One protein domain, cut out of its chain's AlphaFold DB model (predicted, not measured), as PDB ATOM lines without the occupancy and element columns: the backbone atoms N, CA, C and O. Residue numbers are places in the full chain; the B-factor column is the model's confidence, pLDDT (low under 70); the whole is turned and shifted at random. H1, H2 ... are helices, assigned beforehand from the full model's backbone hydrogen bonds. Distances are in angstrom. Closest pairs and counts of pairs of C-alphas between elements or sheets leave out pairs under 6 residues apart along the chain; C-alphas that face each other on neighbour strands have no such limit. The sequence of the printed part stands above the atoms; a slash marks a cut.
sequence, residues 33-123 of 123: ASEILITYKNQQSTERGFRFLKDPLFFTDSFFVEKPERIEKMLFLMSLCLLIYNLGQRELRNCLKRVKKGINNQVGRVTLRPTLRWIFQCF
ATOM      1  N   ALA A  33      68.089 -43.369  -6.751       85.19
ATOM      2  CA  ALA A  33      67.223 -42.315  -6.215       85.19
ATOM      3  C   ALA A  33      66.739 -41.326  -7.302       85.19
ATOM      4  O   ALA A  33      65.624 -40.800  -7.228       85.19
ATOM      5  N   SER A  34      67.565 -41.095  -8.327       86.31
ATOM      6  CA  SER A  34      67.245 -40.277  -9.501       86.31
ATOM      7  C   SER A  34      66.072 -40.864 -10.300       86.31
ATOM      8  O   SER A  34      65.131 -40.146 -10.651       86.31
ATOM      9  N   GLU A  35      66.075 -42.176 -10.525       86.56
ATOM     10  CA  GLU A  35      65.046 -42.910 -11.259       86.56
ATOM     11  C   GLU A  35      63.730 -42.978 -10.481       86.56
ATOM     12  O   GLU A  35      62.657 -42.795 -11.066       86.56
ATOM     13  N   ILE A  36      63.797 -43.155  -9.157       87.56
ATOM     14  CA  ILE A  36      62.623 -43.106  -8.269       87.56
ATOM     15  C   ILE A  36      61.937 -41.739  -8.389       87.56
ATOM     16  O   ILE A  36      60.721 -41.658  -8.585       87.56
ATOM     17  N   LEU A  37      62.714 -40.653  -8.340       87.75
ATOM     18  CA  LEU A  37      62.187 -39.299  -8.472       87.75
ATOM     19  C   LEU A  37      61.563 -39.050  -9.853       87.75
ATOM     20  O   LEU A  37      60.467 -38.489  -9.936       87.75
ATOM     21  N   ILE A  38      62.238 -39.455 -10.932       87.25
ATOM     22  CA  ILE A  38      61.726 -39.311 -12.304       87.25
ATOM     23  C   ILE A  38      60.408 -40.072 -12.456       87.25
ATOM     24  O   ILE A  38      59.438 -39.527 -12.989       87.25
ATOM     25  N   THR A  39      60.352 -41.304 -11.957       86.12
ATOM     26  CA  THR A  39      59.161 -42.156 -12.015       86.12
ATOM     27  C   THR A  39      57.994 -41.509 -11.279       86.12
ATOM     28  O   THR A  39      56.918 -41.351 -11.856       86.12
ATOM     29  N   TYR A  40      58.225 -41.027 -10.055       87.00
ATOM     30  CA  TYR A  40      57.216 -40.315  -9.276       87.00
ATOM     31  C   TYR A  40      56.708 -39.057  -9.996       87.00
ATOM     32  O   TYR A  40      55.505 -38.841 -10.134       87.00
ATOM     33  N   LYS A  41      57.608 -38.224 -10.534       85.06
ATOM     34  CA  LYS A  41      57.222 -36.993 -11.247       85.06
ATOM     35  C   LYS A  41      56.486 -37.265 -12.561       85.06
ATOM     36  O   LYS A  41      55.632 -36.467 -12.951       85.06
ATOM     37  N   ASN A  42      56.755 -38.387 -13.224       82.81
ATOM     38  CA  ASN A  42      56.051 -38.783 -14.444       82.81
ATOM     39  C   ASN A  42      54.584 -39.183 -14.204       82.81
ATOM     40  O   ASN A  42      53.806 -39.193 -15.164       82.81
ATOM     41  N   GLN A  43      54.160 -39.413 -12.956       75.56
ATOM     42  CA  GLN A  43      52.761 -39.684 -12.612       75.56
ATOM     43  C   GLN A  43      51.824 -38.524 -12.990       75.56
ATOM     44  O   GLN A  43      50.707 -38.761 -13.428       75.56
ATOM     45  N   GLN A  44      52.294 -37.270 -12.990       69.12
ATOM     46  CA  GLN A  44      51.496 -36.108 -13.426       69.12
ATOM     47  C   GLN A  44      51.019 -36.174 -14.891       69.12
ATOM     48  O   GLN A  44      50.206 -35.360 -15.343       69.12
ATOM     49  N   SER A  45      51.568 -37.087 -15.695       70.00
ATOM     50  CA  SER A  45      51.096 -37.314 -17.060       70.00
ATOM     51  C   SER A  45      49.709 -37.968 -17.101       70.00
ATOM     52  O   SER A  45      48.918 -37.615 -17.977       70.00
ATOM     53  N   THR A  46      49.375 -38.837 -16.140       67.88
ATOM     54  CA  THR A  46      48.067 -39.510 -16.080       67.88
ATOM     55  C   THR A  46      46.967 -38.535 -15.672       67.88
ATOM     56  O   THR A  46      45.910 -38.510 -16.298       67.88
ATOM     57  N   GLU A  47      47.239 -37.641 -14.718       69.38
ATOM     58  CA  GLU A  47      46.304 -36.593 -14.272       69.38
ATOM     59  C   GLU A  47      45.867 -35.671 -15.417       69.38
ATOM     60  O   GLU A  47      44.689 -35.327 -15.551       69.38
ATOM     61  N   ARG A  48      46.802 -35.317 -16.307       69.50
ATOM     62  CA  ARG A  48      46.491 -34.544 -17.518       69.50
ATOM     63  C   ARG A  48      45.598 -35.309 -18.494       69.50
ATOM     64  O   ARG A  48      44.783 -34.679 -19.161       69.50
ATOM     65  N   GLY A  49      45.721 -36.634 -18.559       70.62
ATOM     66  CA  GLY A  49      44.811 -37.496 -19.315       70.62
ATOM     67  C   GLY A  49      43.394 -37.489 -18.738       70.62
ATOM     68  O   GLY A  49      42.433 -37.334 -19.481       70.62
ATOM     69  N   PHE A  50      43.240 -37.547 -17.413       70.62
ATOM     70  CA  PHE A  50      41.919 -37.470 -16.775       70.62
ATOM     71  C   PHE A  50      41.243 -36.110 -16.940       70.62
ATOM     72  O   PHE A  50      40.020 -36.047 -17.018       70.62
ATOM     73  N   ARG A  51      42.011 -35.018 -17.043       72.31
ATOM     74  CA  ARG A  51      41.449 -33.698 -17.368       72.31
ATOM     75  C   ARG A  51      40.704 -33.701 -18.704       72.31
ATOM     76  O   ARG A  51      39.704 -33.011 -18.814       72.31
ATOM     77  N   PHE A  52      41.164 -34.480 -19.683       69.62
ATOM     78  CA  PHE A  52      40.470 -34.640 -20.961       69.62
ATOM     79  C   PHE A  52      39.113 -35.327 -20.783       69.62
ATOM     80  O   PHE A  52      38.130 -34.843 -21.316       69.62
ATOM     81  N   LEU A  53      39.030 -36.386 -19.969       69.38
ATOM     82  CA  LEU A  53      37.759 -37.071 -19.673       69.38
ATOM     83  C   LEU A  53      36.751 -36.188 -18.927       69.38
ATOM     84  O   LEU A  53      35.555 -36.445 -18.983       69.38
ATOM     85  N   LYS A  54      37.244 -35.172 -18.216       69.12
ATOM     86  CA  LYS A  54      36.443 -34.190 -17.476       69.12
ATOM     87  C   LYS A  54      36.185 -32.906 -18.272       69.12
ATOM     88  O   LYS A  54      35.607 -31.976 -17.719       69.12
ATOM     89  N   ASP A  55      36.681 -32.800 -19.507       69.62
ATOM     90  CA  ASP A  55      36.517 -31.591 -20.315       69.62
ATOM     91  C   ASP A  55      35.044 -31.482 -20.766       69.62
ATOM     92  O   ASP A  55      34.539 -32.432 -21.371       69.62
ATOM     93  N   PRO A  56      34.349 -30.354 -20.507       57.91
ATOM     94  CA  PRO A  56      32.949 -30.152 -20.901       57.91
ATOM     95  C   PRO A  56      32.686 -30.351 -22.401       57.91
ATOM     96  O   PRO A  56      31.569 -30.665 -22.807       57.91
ATOM     97  N   LEU A  57      33.723 -30.229 -23.238       59.28
ATOM     98  CA  LEU A  57      33.664 -30.527 -24.672       59.28
ATOM     99  C   LEU A  57      33.310 -31.994 -24.987       59.28
ATOM    100  O   LEU A  57      32.946 -32.284 -26.122       59.28
ATOM    101  N   PHE A  58      33.383 -32.913 -24.014       57.12
ATOM    102  CA  PHE A  58      32.900 -34.295 -24.146       57.12
ATOM    103  C   PHE A  58      31.388 -34.449 -23.989       57.12
ATOM    104  O   PHE A  58      30.898 -35.577 -23.944       57.12
ATOM    105  N   PHE A  59      30.641 -33.340 -23.948       57.12
ATOM    106  CA  PHE A  59      29.182 -33.348 -23.917       57.12
ATOM    107  C   PHE A  59      28.601 -34.125 -22.724       57.12
ATOM    108  O   PHE A  59      27.458 -34.575 -22.788       57.12
ATOM    109  N   THR A  60      29.352 -34.269 -21.625       54.59
ATOM    110  CA  THR A  60      28.919 -34.993 -20.417       54.59
ATOM    111  C   THR A  60      27.604 -34.455 -19.862       54.59
ATOM    112  O   THR A  60      26.799 -35.233 -19.366       54.59
ATOM    113  N   ASP A  61      27.345 -33.159 -20.046       54.41
ATOM    114  CA  ASP A  61      26.105 -32.499 -19.624       54.41
ATOM    115  C   ASP A  61      24.885 -32.896 -20.478       54.41
ATOM    116  O   ASP A  61      23.748 -32.757 -20.036       54.41
ATOM    117  N   SER A  62      25.095 -33.410 -21.696       54.78
ATOM    118  CA  SER A  62      24.019 -33.893 -22.582       54.78
ATOM    119  C   SER A  62      23.743 -35.393 -22.446       54.78
ATOM    120  O   SER A  62      22.706 -35.892 -22.888       54.78
ATOM    121  N   PHE A  63      24.652 -36.122 -21.797       59.75
ATOM    122  CA  PHE A  63      24.452 -37.511 -21.426       59.75
ATOM    123  C   PHE A  63      23.652 -37.536 -20.118       59.75
ATOM    124  O   PHE A  63      24.211 -37.675 -19.034       59.75
ATOM    125  N   PHE A  64      22.324 -37.409 -20.220       60.75
ATOM    126  CA  PHE A  64      21.381 -37.666 -19.120       60.75
ATOM    127  C   PHE A  64      21.419 -39.153 -18.743       60.75
ATOM    128  O   PHE A  64      20.571 -39.964 -19.124       60.75
ATOM    129  N   VAL A  65      22.484 -39.550 -18.057       62.69
ATOM    130  CA  VAL A  65      22.741 -40.932 -17.688       62.69
ATOM    131  C   VAL A  65      22.274 -41.134 -16.256       62.69
ATOM    132  O   VAL A  65      23.048 -41.090 -15.311       62.69
ATOM    133  N   GLU A  66      20.973 -41.362 -16.106       68.81
ATOM    134  CA  GLU A  66      20.336 -41.573 -14.799       68.81
ATOM    135  C   GLU A  66      20.672 -42.941 -14.184       68.81
ATOM    136  O   GLU A  66      20.576 -43.130 -12.975       68.81
ATOM    137  N   LYS A  67      21.061 -43.914 -15.021       79.94
ATOM    138  CA  LYS A  67      21.316 -45.299 -14.603       79.94
ATOM    139  C   LYS A  67      22.811 -45.573 -14.402       79.94
ATOM    140  O   LYS A  67      23.580 -45.336 -15.341       79.94
ATOM    141  N   PRO A  68      23.230 -46.145 -13.258       82.25
ATOM    142  CA  PRO A  68      24.641 -46.370 -12.943       82.25
ATOM    143  C   PRO A  68      25.351 -47.277 -13.960       82.25
ATOM    144  O   PRO A  68      26.499 -47.016 -14.315       82.25
ATOM    145  N   GLU A  69      24.663 -48.268 -14.533       86.50
ATOM    146  CA  GLU A  69      25.255 -49.193 -15.513       86.50
ATOM    147  C   GLU A  69      25.630 -48.491 -16.824       86.50
ATOM    148  O   GLU A  69      26.528 -48.917 -17.551       86.50
ATOM    149  N   ARG A  70      24.921 -47.414 -17.172       81.44
ATOM    150  CA  ARG A  70      25.237 -46.614 -18.358       81.44
ATOM    151  C   ARG A  70      26.434 -45.696 -18.099       81.44
ATOM    152  O   ARG A  70      27.227 -45.505 -19.019       81.44
ATOM    153  N   ILE A  71      26.594 -45.189 -16.872       82.25
ATOM    154  CA  ILE A  71      27.759 -44.382 -16.475       82.25
ATOM    155  C   ILE A  71      29.020 -45.235 -16.585       82.25
ATOM    156  O   ILE A  71      29.994 -44.814 -17.203       82.25
ATOM    157  N   GLU A  72      28.983 -46.458 -16.057       84.00
ATOM    158  CA  GLU A  72      30.109 -47.393 -16.119       84.00
ATOM    159  C   GLU A  72      30.538 -47.675 -17.566       84.00
ATOM    160  O   GLU A  72      31.709 -47.520 -17.920       84.00
ATOM    161  N   LYS A  73      29.576 -48.008 -18.436       87.44
ATOM    162  CA  LYS A  73      29.842 -48.262 -19.860       87.44
ATOM    163  C   LYS A  73      30.422 -47.039 -20.566       87.44
ATOM    164  O   LYS A  73      31.349 -47.176 -21.365       87.44
ATOM    165  N   MET A  74      29.899 -45.851 -20.271       83.94
ATOM    166  CA  MET A  74      30.395 -44.604 -20.843       83.94
ATOM    167  C   MET A  74      31.829 -44.317 -20.381       83.94
ATOM    168  O   MET A  74      32.691 -44.056 -21.217       83.94
ATOM    169  N   LEU A  75      32.118 -44.445 -19.083       83.25
ATOM    170  CA  LEU A  75      33.463 -44.266 -18.530       83.25
ATOM    171  C   LEU A  75      34.467 -45.245 -19.142       83.25
ATOM    172  O   LEU A  75      35.586 -44.841 -19.472       83.25
ATOM    173  N   PHE A  76      34.075 -46.504 -19.341       87.56
ATOM    174  CA  PHE A  76      34.912 -47.496 -20.009       87.56
ATOM    175  C   PHE A  76      35.230 -47.082 -21.450       87.56
ATOM    176  O   PHE A  76      36.399 -47.038 -21.839       87.56
ATOM    177  N   LEU A  77      34.207 -46.704 -22.226       88.12
ATOM    178  CA  LEU A  77      34.381 -46.273 -23.611       88.12
ATOM    179  C   LEU A  77      35.261 -45.021 -23.709       88.12
ATOM    180  O   LEU A  77      36.209 -44.997 -24.491       88.12
ATOM    181  N   MET A  78      35.006 -44.003 -22.884       83.19
ATOM    182  CA  MET A  78      35.810 -42.778 -22.875       83.19
ATOM    183  C   MET A  78      37.265 -43.060 -22.477       83.19
ATOM    184  O   MET A  78      38.187 -42.503 -23.075       83.19
ATOM    185  N   SER A  79      37.493 -43.962 -21.516       85.56
ATOM    186  CA  SER A  79      38.839 -44.389 -21.114       85.56
ATOM    187  C   SER A  79      39.570 -45.111 -22.248       85.56
ATOM    188  O   SER A  79      40.751 -44.847 -22.488       85.56
ATOM    189  N   LEU A  80      38.870 -45.966 -22.998       90.50
ATOM    190  CA  LEU A  80      39.414 -46.631 -24.180       90.50
ATOM    191  C   LEU A  80      39.756 -45.622 -25.286       90.50
ATOM    192  O   LEU A  80      40.850 -45.672 -25.851       90.50
ATOM    193  N   CYS A  81      38.873 -44.658 -25.556       87.44
ATOM    194  CA  CYS A  81      39.144 -43.575 -26.501       87.44
ATOM    195  C   CYS A  81      40.370 -42.753 -26.083       87.44
ATOM    196  O   CYS A  81      41.223 -42.449 -26.920       87.44
ATOM    197  N   LEU A  82      40.512 -42.437 -24.792       85.94
ATOM    198  CA  LEU A  82      41.684 -41.740 -24.263       85.94
ATOM    199  C   LEU A  82      42.968 -42.563 -24.446       85.94
ATOM    200  O   LEU A  82      44.014 -42.001 -24.781       85.94
ATOM    201  N   LEU A  83      42.918 -43.881 -24.245       89.12
ATOM    202  CA  LEU A  83      44.060 -44.763 -24.490       89.12
ATOM    203  C   LEU A  83      44.488 -44.708 -25.961       89.12
ATOM    204  O   LEU A  83      45.660 -44.455 -26.246       89.12
ATOM    205  N   ILE A  84      43.543 -44.879 -26.888       91.56
ATOM    206  CA  ILE A  84      43.798 -44.813 -28.334       91.56
ATOM    207  C   ILE A  84      44.377 -43.445 -28.712       91.56
ATOM    208  O   ILE A  84      45.389 -43.372 -29.411       91.56
ATOM    209  N   TYR A  85      43.802 -42.361 -28.193       88.00
ATOM    210  CA  TYR A  85      44.288 -41.000 -28.418       88.00
ATOM    211  C   TYR A  85      45.742 -40.820 -27.946       88.00
ATOM    212  O   TYR A  85      46.578 -40.272 -28.671       88.00
ATOM    213  N   ASN A  86      46.082 -41.317 -26.752       87.81
ATOM    214  CA  ASN A  86      47.445 -41.249 -26.221       87.81
ATOM    215  C   ASN A  86      48.437 -42.066 -27.056       87.81
ATOM    216  O   ASN A  86      49.549 -41.596 -27.316       87.81
ATOM    217  N   LEU A  87      48.037 -43.259 -27.503       92.25
ATOM    218  CA  LEU A  87      48.849 -44.100 -28.381       92.25
ATOM    219  C   LEU A  87      49.084 -43.430 -29.736       92.25
ATOM    220  O   LEU A  87      50.232 -43.353 -30.171       92.25
ATOM    221  N   GLY A  88      48.044 -42.863 -30.351       92.31
ATOM    222  CA  GLY A  88      48.157 -42.119 -31.606       92.31
ATOM    223  C   GLY A  88      49.083 -40.908 -31.482       92.31
ATOM    224  O   GLY A  88      49.975 -40.711 -32.305       92.31
ATOM    225  N   GLN A  89      48.961 -40.134 -30.399       91.50
ATOM    226  CA  GLN A  89      49.859 -39.006 -30.136       91.50
ATOM    227  C   GLN A  89      51.314 -39.458 -29.933       91.50
ATOM    228  O   GLN A  89      52.244 -38.777 -30.379       91.50
ATOM    229  N   ARG A  90      51.531 -40.582 -29.239       92.25
ATOM    230  CA  ARG A  90      52.864 -41.165 -29.047       92.25
ATOM    231  C   ARG A  90      53.462 -41.582 -30.385       92.25
ATOM    232  O   ARG A  90      54.603 -41.219 -30.664       92.25
ATOM    233  N   GLU A  91      52.692 -42.287 -31.207       93.88
ATOM    234  CA  GLU A  91      53.159 -42.780 -32.498       93.88
ATOM    235  C   GLU A  91      53.480 -41.635 -33.457       93.88
ATOM    236  O   GLU A  91      54.572 -41.595 -34.016       93.88
ATOM    237  N   LEU A  92      52.617 -40.621 -33.538       92.44
ATOM    238  CA  LEU A  92      52.888 -39.404 -34.302       92.44
ATOM    239  C   LEU A  92      54.229 -38.765 -33.910       92.44
ATOM    240  O   LEU A  92      55.043 -38.427 -34.767       92.44
ATOM    241  N   ARG A  93      54.480 -38.600 -32.607       93.12
ATOM    242  CA  ARG A  93      55.739 -38.015 -32.119       93.12
ATOM    243  C   ARG A  93      56.940 -38.894 -32.459       93.12
ATOM    244  O   ARG A  93      58.002 -38.360 -32.772       93.12
ATOM    245  N   ASN A  94      56.791 -40.215 -32.417       93.44
ATOM    246  CA  ASN A  94      57.839 -41.146 -32.830       93.44
ATOM    247  C   ASN A  94      58.114 -41.052 -34.338       93.44
ATOM    248  O   ASN A  94      59.275 -40.988 -34.737       93.44
ATOM    249  N   CYS A  95      57.079 -40.973 -35.176       92.81
ATOM    250  CA  CYS A  95      57.209 -40.731 -36.614       92.81
ATOM    251  C   CYS A  95      57.953 -39.422 -36.907       92.81
ATOM    252  O   CYS A  95      58.921 -39.425 -37.663       92.81
ATOM    253  N   LEU A  96      57.574 -38.320 -36.254       92.31
ATOM    254  CA  LEU A  96      58.230 -37.019 -36.437       92.31
ATOM    255  C   LEU A  96      59.706 -37.042 -36.030       92.31
ATOM    256  O   LEU A  96      60.549 -36.489 -36.737       92.31
ATOM    257  N   LYS A  97      60.043 -37.742 -34.939       92.50
ATOM    258  CA  LYS A  97      61.439 -37.969 -34.541       92.50
ATOM    259  C   LYS A  97      62.215 -38.761 -35.594       92.50
ATOM    260  O   LYS A  97      63.326 -38.364 -35.926       92.50
ATOM    261  N   ARG A  98      61.633 -39.843 -36.128       93.25
ATOM    262  CA  ARG A  98      62.257 -40.674 -37.176       93.25
ATOM    263  C   ARG A  98      62.548 -39.865 -38.440       93.25
ATOM    264  O   ARG A  98      63.644 -39.946 -38.978       93.25
ATOM    265  N   VAL A  99      61.590 -39.048 -38.871       93.50
ATOM    266  CA  VAL A  99      61.690 -38.231 -40.092       93.50
ATOM    267  C   VAL A  99      62.460 -36.916 -39.856       93.50
ATOM    268  O   VAL A  99      62.768 -36.205 -40.808       93.50
ATOM    269  N   LYS A 100      62.803 -36.584 -38.601       90.50
ATOM    270  CA  LYS A 100      63.457 -35.324 -38.186       90.50
ATOM    271  C   LYS A 100      62.733 -34.066 -38.689       90.50
ATOM    272  O   LYS A 100      63.357 -33.044 -38.962       90.50
ATOM    273  N   LYS A 101      61.404 -34.132 -38.793       89.00
ATOM    274  CA  LYS A 101      60.547 -33.007 -39.183       89.00
ATOM    275  C   LYS A 101      59.651 -32.611 -38.017       89.00
ATOM    276  O   LYS A 101      59.211 -33.460 -37.247       89.00
ATOM    277  N   GLY A 102      59.396 -31.315 -37.884       87.44
ATOM    278  CA  GLY A 102      58.407 -30.779 -36.955       87.44
ATOM    279  C   GLY A 102      57.183 -30.257 -37.698       87.44
ATOM    280  O   GLY A 102      57.224 -30.049 -38.908       87.44
ATOM    281  N   ILE A 103      56.098 -30.050 -36.958       88.69
ATOM    282  CA  ILE A 103      54.854 -29.469 -37.474       88.69
ATOM    283  C   ILE A 103      54.686 -28.092 -36.834       88.69
ATOM    284  O   ILE A 103      55.053 -27.907 -35.672       88.69
ATOM    285  N   ASN A 104      54.156 -27.122 -37.576       89.56
ATOM    286  CA  ASN A 104      53.849 -25.806 -37.021       89.56
ATOM    287  C   ASN A 104      52.758 -25.935 -35.960       89.56
ATOM    288  O   ASN A 104      51.767 -26.622 -36.173       89.56
ATOM    289  N   ASN A 105      52.946 -25.300 -34.808       87.44
ATOM    290  CA  ASN A 105      51.918 -25.180 -33.782       87.44
ATOM    291  C   ASN A 105      50.899 -24.079 -34.146       87.44
ATOM    292  O   ASN A 105      51.039 -23.404 -35.163       87.44
ATOM    293  N   GLN A 106      49.917 -23.848 -33.271       82.69
ATOM    294  CA  GLN A 106      48.893 -22.796 -33.420       82.69
ATOM    295  C   GLN A 106      49.458 -21.381 -33.642       82.69
ATOM    296  O   GLN A 106      48.795 -20.539 -34.230       82.69
ATOM    297  N   VAL A 107      50.684 -21.122 -33.179       85.88
ATOM    298  CA  VAL A 107      51.377 -19.825 -33.278       85.88
ATOM    299  C   VAL A 107      52.407 -19.838 -34.424       85.88
ATOM    300  O   VAL A 107      53.297 -18.997 -34.487       85.88
ATOM    301  N   GLY A 108      52.353 -20.835 -35.314       83.38
ATOM    302  CA  GLY A 108      53.249 -20.962 -36.467       83.38
ATOM    303  C   GLY A 108      54.679 -21.414 -36.145       83.38
ATOM    304  O   GLY A 108      55.514 -21.468 -37.042       83.38
ATOM    305  N   ARG A 109      54.999 -21.762 -34.892       88.38
ATOM    306  CA  ARG A 109      56.333 -22.251 -34.501       88.38
ATOM    307  C   ARG A 109      56.439 -23.759 -34.674       88.38
ATOM    308  O   ARG A 109      55.565 -24.501 -34.228       88.38
ATOM    309  N   VAL A 110      57.553 -24.221 -35.233       88.38
ATOM    310  CA  VAL A 110      57.832 -25.652 -35.405       88.38
ATOM    311  C   VAL A 110      57.938 -26.343 -34.042       88.38
ATOM    312  O   VAL A 110      58.738 -25.956 -33.191       88.38
ATOM    313  N   THR A 111      57.144 -27.395 -33.836       88.06
ATOM    314  CA  THR A 111      57.200 -28.254 -32.650       88.06
ATOM    315  C   THR A 111      57.446 -29.716 -33.020       88.06
ATOM    316  O   THR A 111      56.853 -30.266 -33.947       88.06
ATOM    317  N   LEU A 112      58.311 -30.367 -32.240       85.62
ATOM    318  CA  LEU A 112      58.568 -31.814 -32.292       85.62
ATOM    319  C   LEU A 112      57.632 -32.608 -31.366       85.62
ATOM    320  O   LEU A 112      57.697 -33.835 -31.292       85.62
ATOM    321  N   ARG A 113      56.785 -31.911 -30.602       87.12
ATOM    322  CA  ARG A 113      55.857 -32.506 -29.634       87.12
ATOM    323  C   ARG A 113      54.427 -32.000 -29.858       87.12
ATOM    324  O   ARG A 113      53.831 -31.488 -28.909       87.12
ATOM    325  N   PRO A 114      53.854 -32.136 -31.069       89.12
ATOM    326  CA  PRO A 114      52.466 -31.750 -31.292       89.12
ATOM    327  C   PRO A 114      51.517 -32.582 -30.419       89.12
ATOM    328  O   PRO A 114      51.857 -33.681 -29.951       89.12
ATOM    329  N   THR A 115      50.336 -32.033 -30.156       87.00
ATOM    330  CA  THR A 115      49.207 -32.773 -29.589       87.00
ATOM    331  C   THR A 115      48.365 -33.339 -30.722       87.00
ATOM    332  O   THR A 115      48.263 -32.720 -31.779       87.00
ATOM    333  N   LEU A 116      47.752 -34.505 -30.522       86.88
ATOM    334  CA  LEU A 116      46.933 -35.109 -31.576       86.88
ATOM    335  C   LEU A 116      45.687 -34.254 -31.882       86.88
ATOM    336  O   LEU A 116      45.329 -34.096 -33.041       86.88
ATOM    337  N   ARG A 117      45.124 -33.580 -30.867       84.25
ATOM    338  CA  ARG A 117      44.081 -32.553 -31.023       84.25
ATOM    339  C   ARG A 117      44.464 -31.472 -32.031       84.25
ATOM    340  O   ARG A 117      43.625 -31.089 -32.829       84.25
ATOM    341  N   TRP A 118      45.701 -30.972 -31.984       86.81
ATOM    342  CA  TRP A 118      46.146 -29.949 -32.930       86.81
ATOM    343  C   TRP A 118      46.187 -30.489 -34.359       86.81
ATOM    344  O   TRP A 118      45.730 -29.827 -35.277       86.81
ATOM    345  N   ILE A 119      46.659 -31.722 -34.536       88.44
ATOM    346  CA  ILE A 119      46.705 -32.361 -35.854       88.44
ATOM    347  C   ILE A 119      45.310 -32.532 -36.450       88.44
ATOM    348  O   ILE A 119      45.132 -32.247 -37.625       88.44
ATOM    349  N   PHE A 120      44.319 -32.921 -35.645       85.62
ATOM    350  CA  PHE A 120      42.925 -33.000 -36.090       85.62
ATOM    351  C   PHE A 120      42.283 -31.646 -36.412       85.62
ATOM    352  O   PHE A 120      41.191 -31.628 -36.947       85.62
ATOM    353  N   GLN A 121      42.914 -30.521 -36.065       84.81
ATOM    354  CA  GLN A 121      42.470 -29.192 -36.501       84.81
ATOM    355  C   GLN A 121      43.170 -28.738 -37.789       84.81
ATOM    356  O   GLN A 121      42.758 -27.749 -38.386       84.81
ATOM    357  N   CYS A 122      44.255 -29.409 -38.189       82.56
ATOM    358  CA  CYS A 122      44.982 -29.105 -39.419       82.56
ATOM    359  C   CYS A 122      44.387 -29.788 -40.661       82.56
ATOM    360  O   CYS A 122      44.776 -29.422 -41.770       82.56
ATOM    361  N   PHE A 123      43.507 -30.775 -40.473       77.56
ATOM    362  CA  PHE A 123      42.805 -31.534 -41.510       77.56
ATOM    363  C   PHE A 123      41.300 -31.400 -41.293       77.56
ATOM    364  O   PHE A 123      40.575 -31.364 -42.308       77.56
TER     365      PHE A 123
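This is residues 33 to 123 of the 123 residues of the protein "DDE_Tnp_1 domain-containing protein" of Crocosphaera watsonii WH 8501 (UniProt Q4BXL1). One long straight helix, H3, makes the length of a loose model, and two short parts pack on it partway along: the end of H2, and H4, which stands nearly square to it. H1 and H2 follow each other nearly in line as an arm that runs slantwise to H3, and residues 33 to 48 of this arm stick out free. Two long links without a named element, residues 54 to 67 and 100 to 115, lie toward the two ends of H3. The 91 printed residues have four named helices, in the order H1, H2, H3, H4, and no named strand; the class is all helix. The whole is loose, with a radius of gyration of the C-alphas of 16.8 A, and flat, spanning 49 by 44 by 21 A.

H3, residues 68 to 99, touches H2, residues 44 to 53, with residues 78 to 82 alone. Their closest C-alphas are those of Met 78 and Leu 53, 6.8 A apart, and they run opposite ways at a steep tilt of 56 degrees. H3 touches H4, residues 116 to 122, with residues 85 to 92 alone, the closest C-alphas being those of Gln 89 and Leu 116 at 5.1 A. Their lines are only just about perpendicular, at 71 degrees. H1, residues 33 to 42, is apart from H3 and H4, and it and H2 meet only through their link. H2 and H4 are apart. Each O i to N i+4 pair is within hydrogen-bond range in H1, H3 and H4; in H2 3 of 6 are.

H3 is 46.6 A long, from C-alpha 68 at (24.641, -46.370, -12.943) to C-alpha 99 at (61.690, -38.231, -40.092). H2 measures 15.1 A, H1 14.3 A and H4 10.1 A. H1 begins at C-alpha 33, (67.223, -42.315, -6.215).

The two C-alphas farthest apart, those of Glu 66 and Lys 100, are 49.5 A apart. The printed part has no cut. The links H2 to H3 and H3 to H4 are long; H1 to H2 is tight. The mean pLDDT of the printed part is 81.5, with residue 44, residues 46 to 48 and residues 52 to 66 under 70.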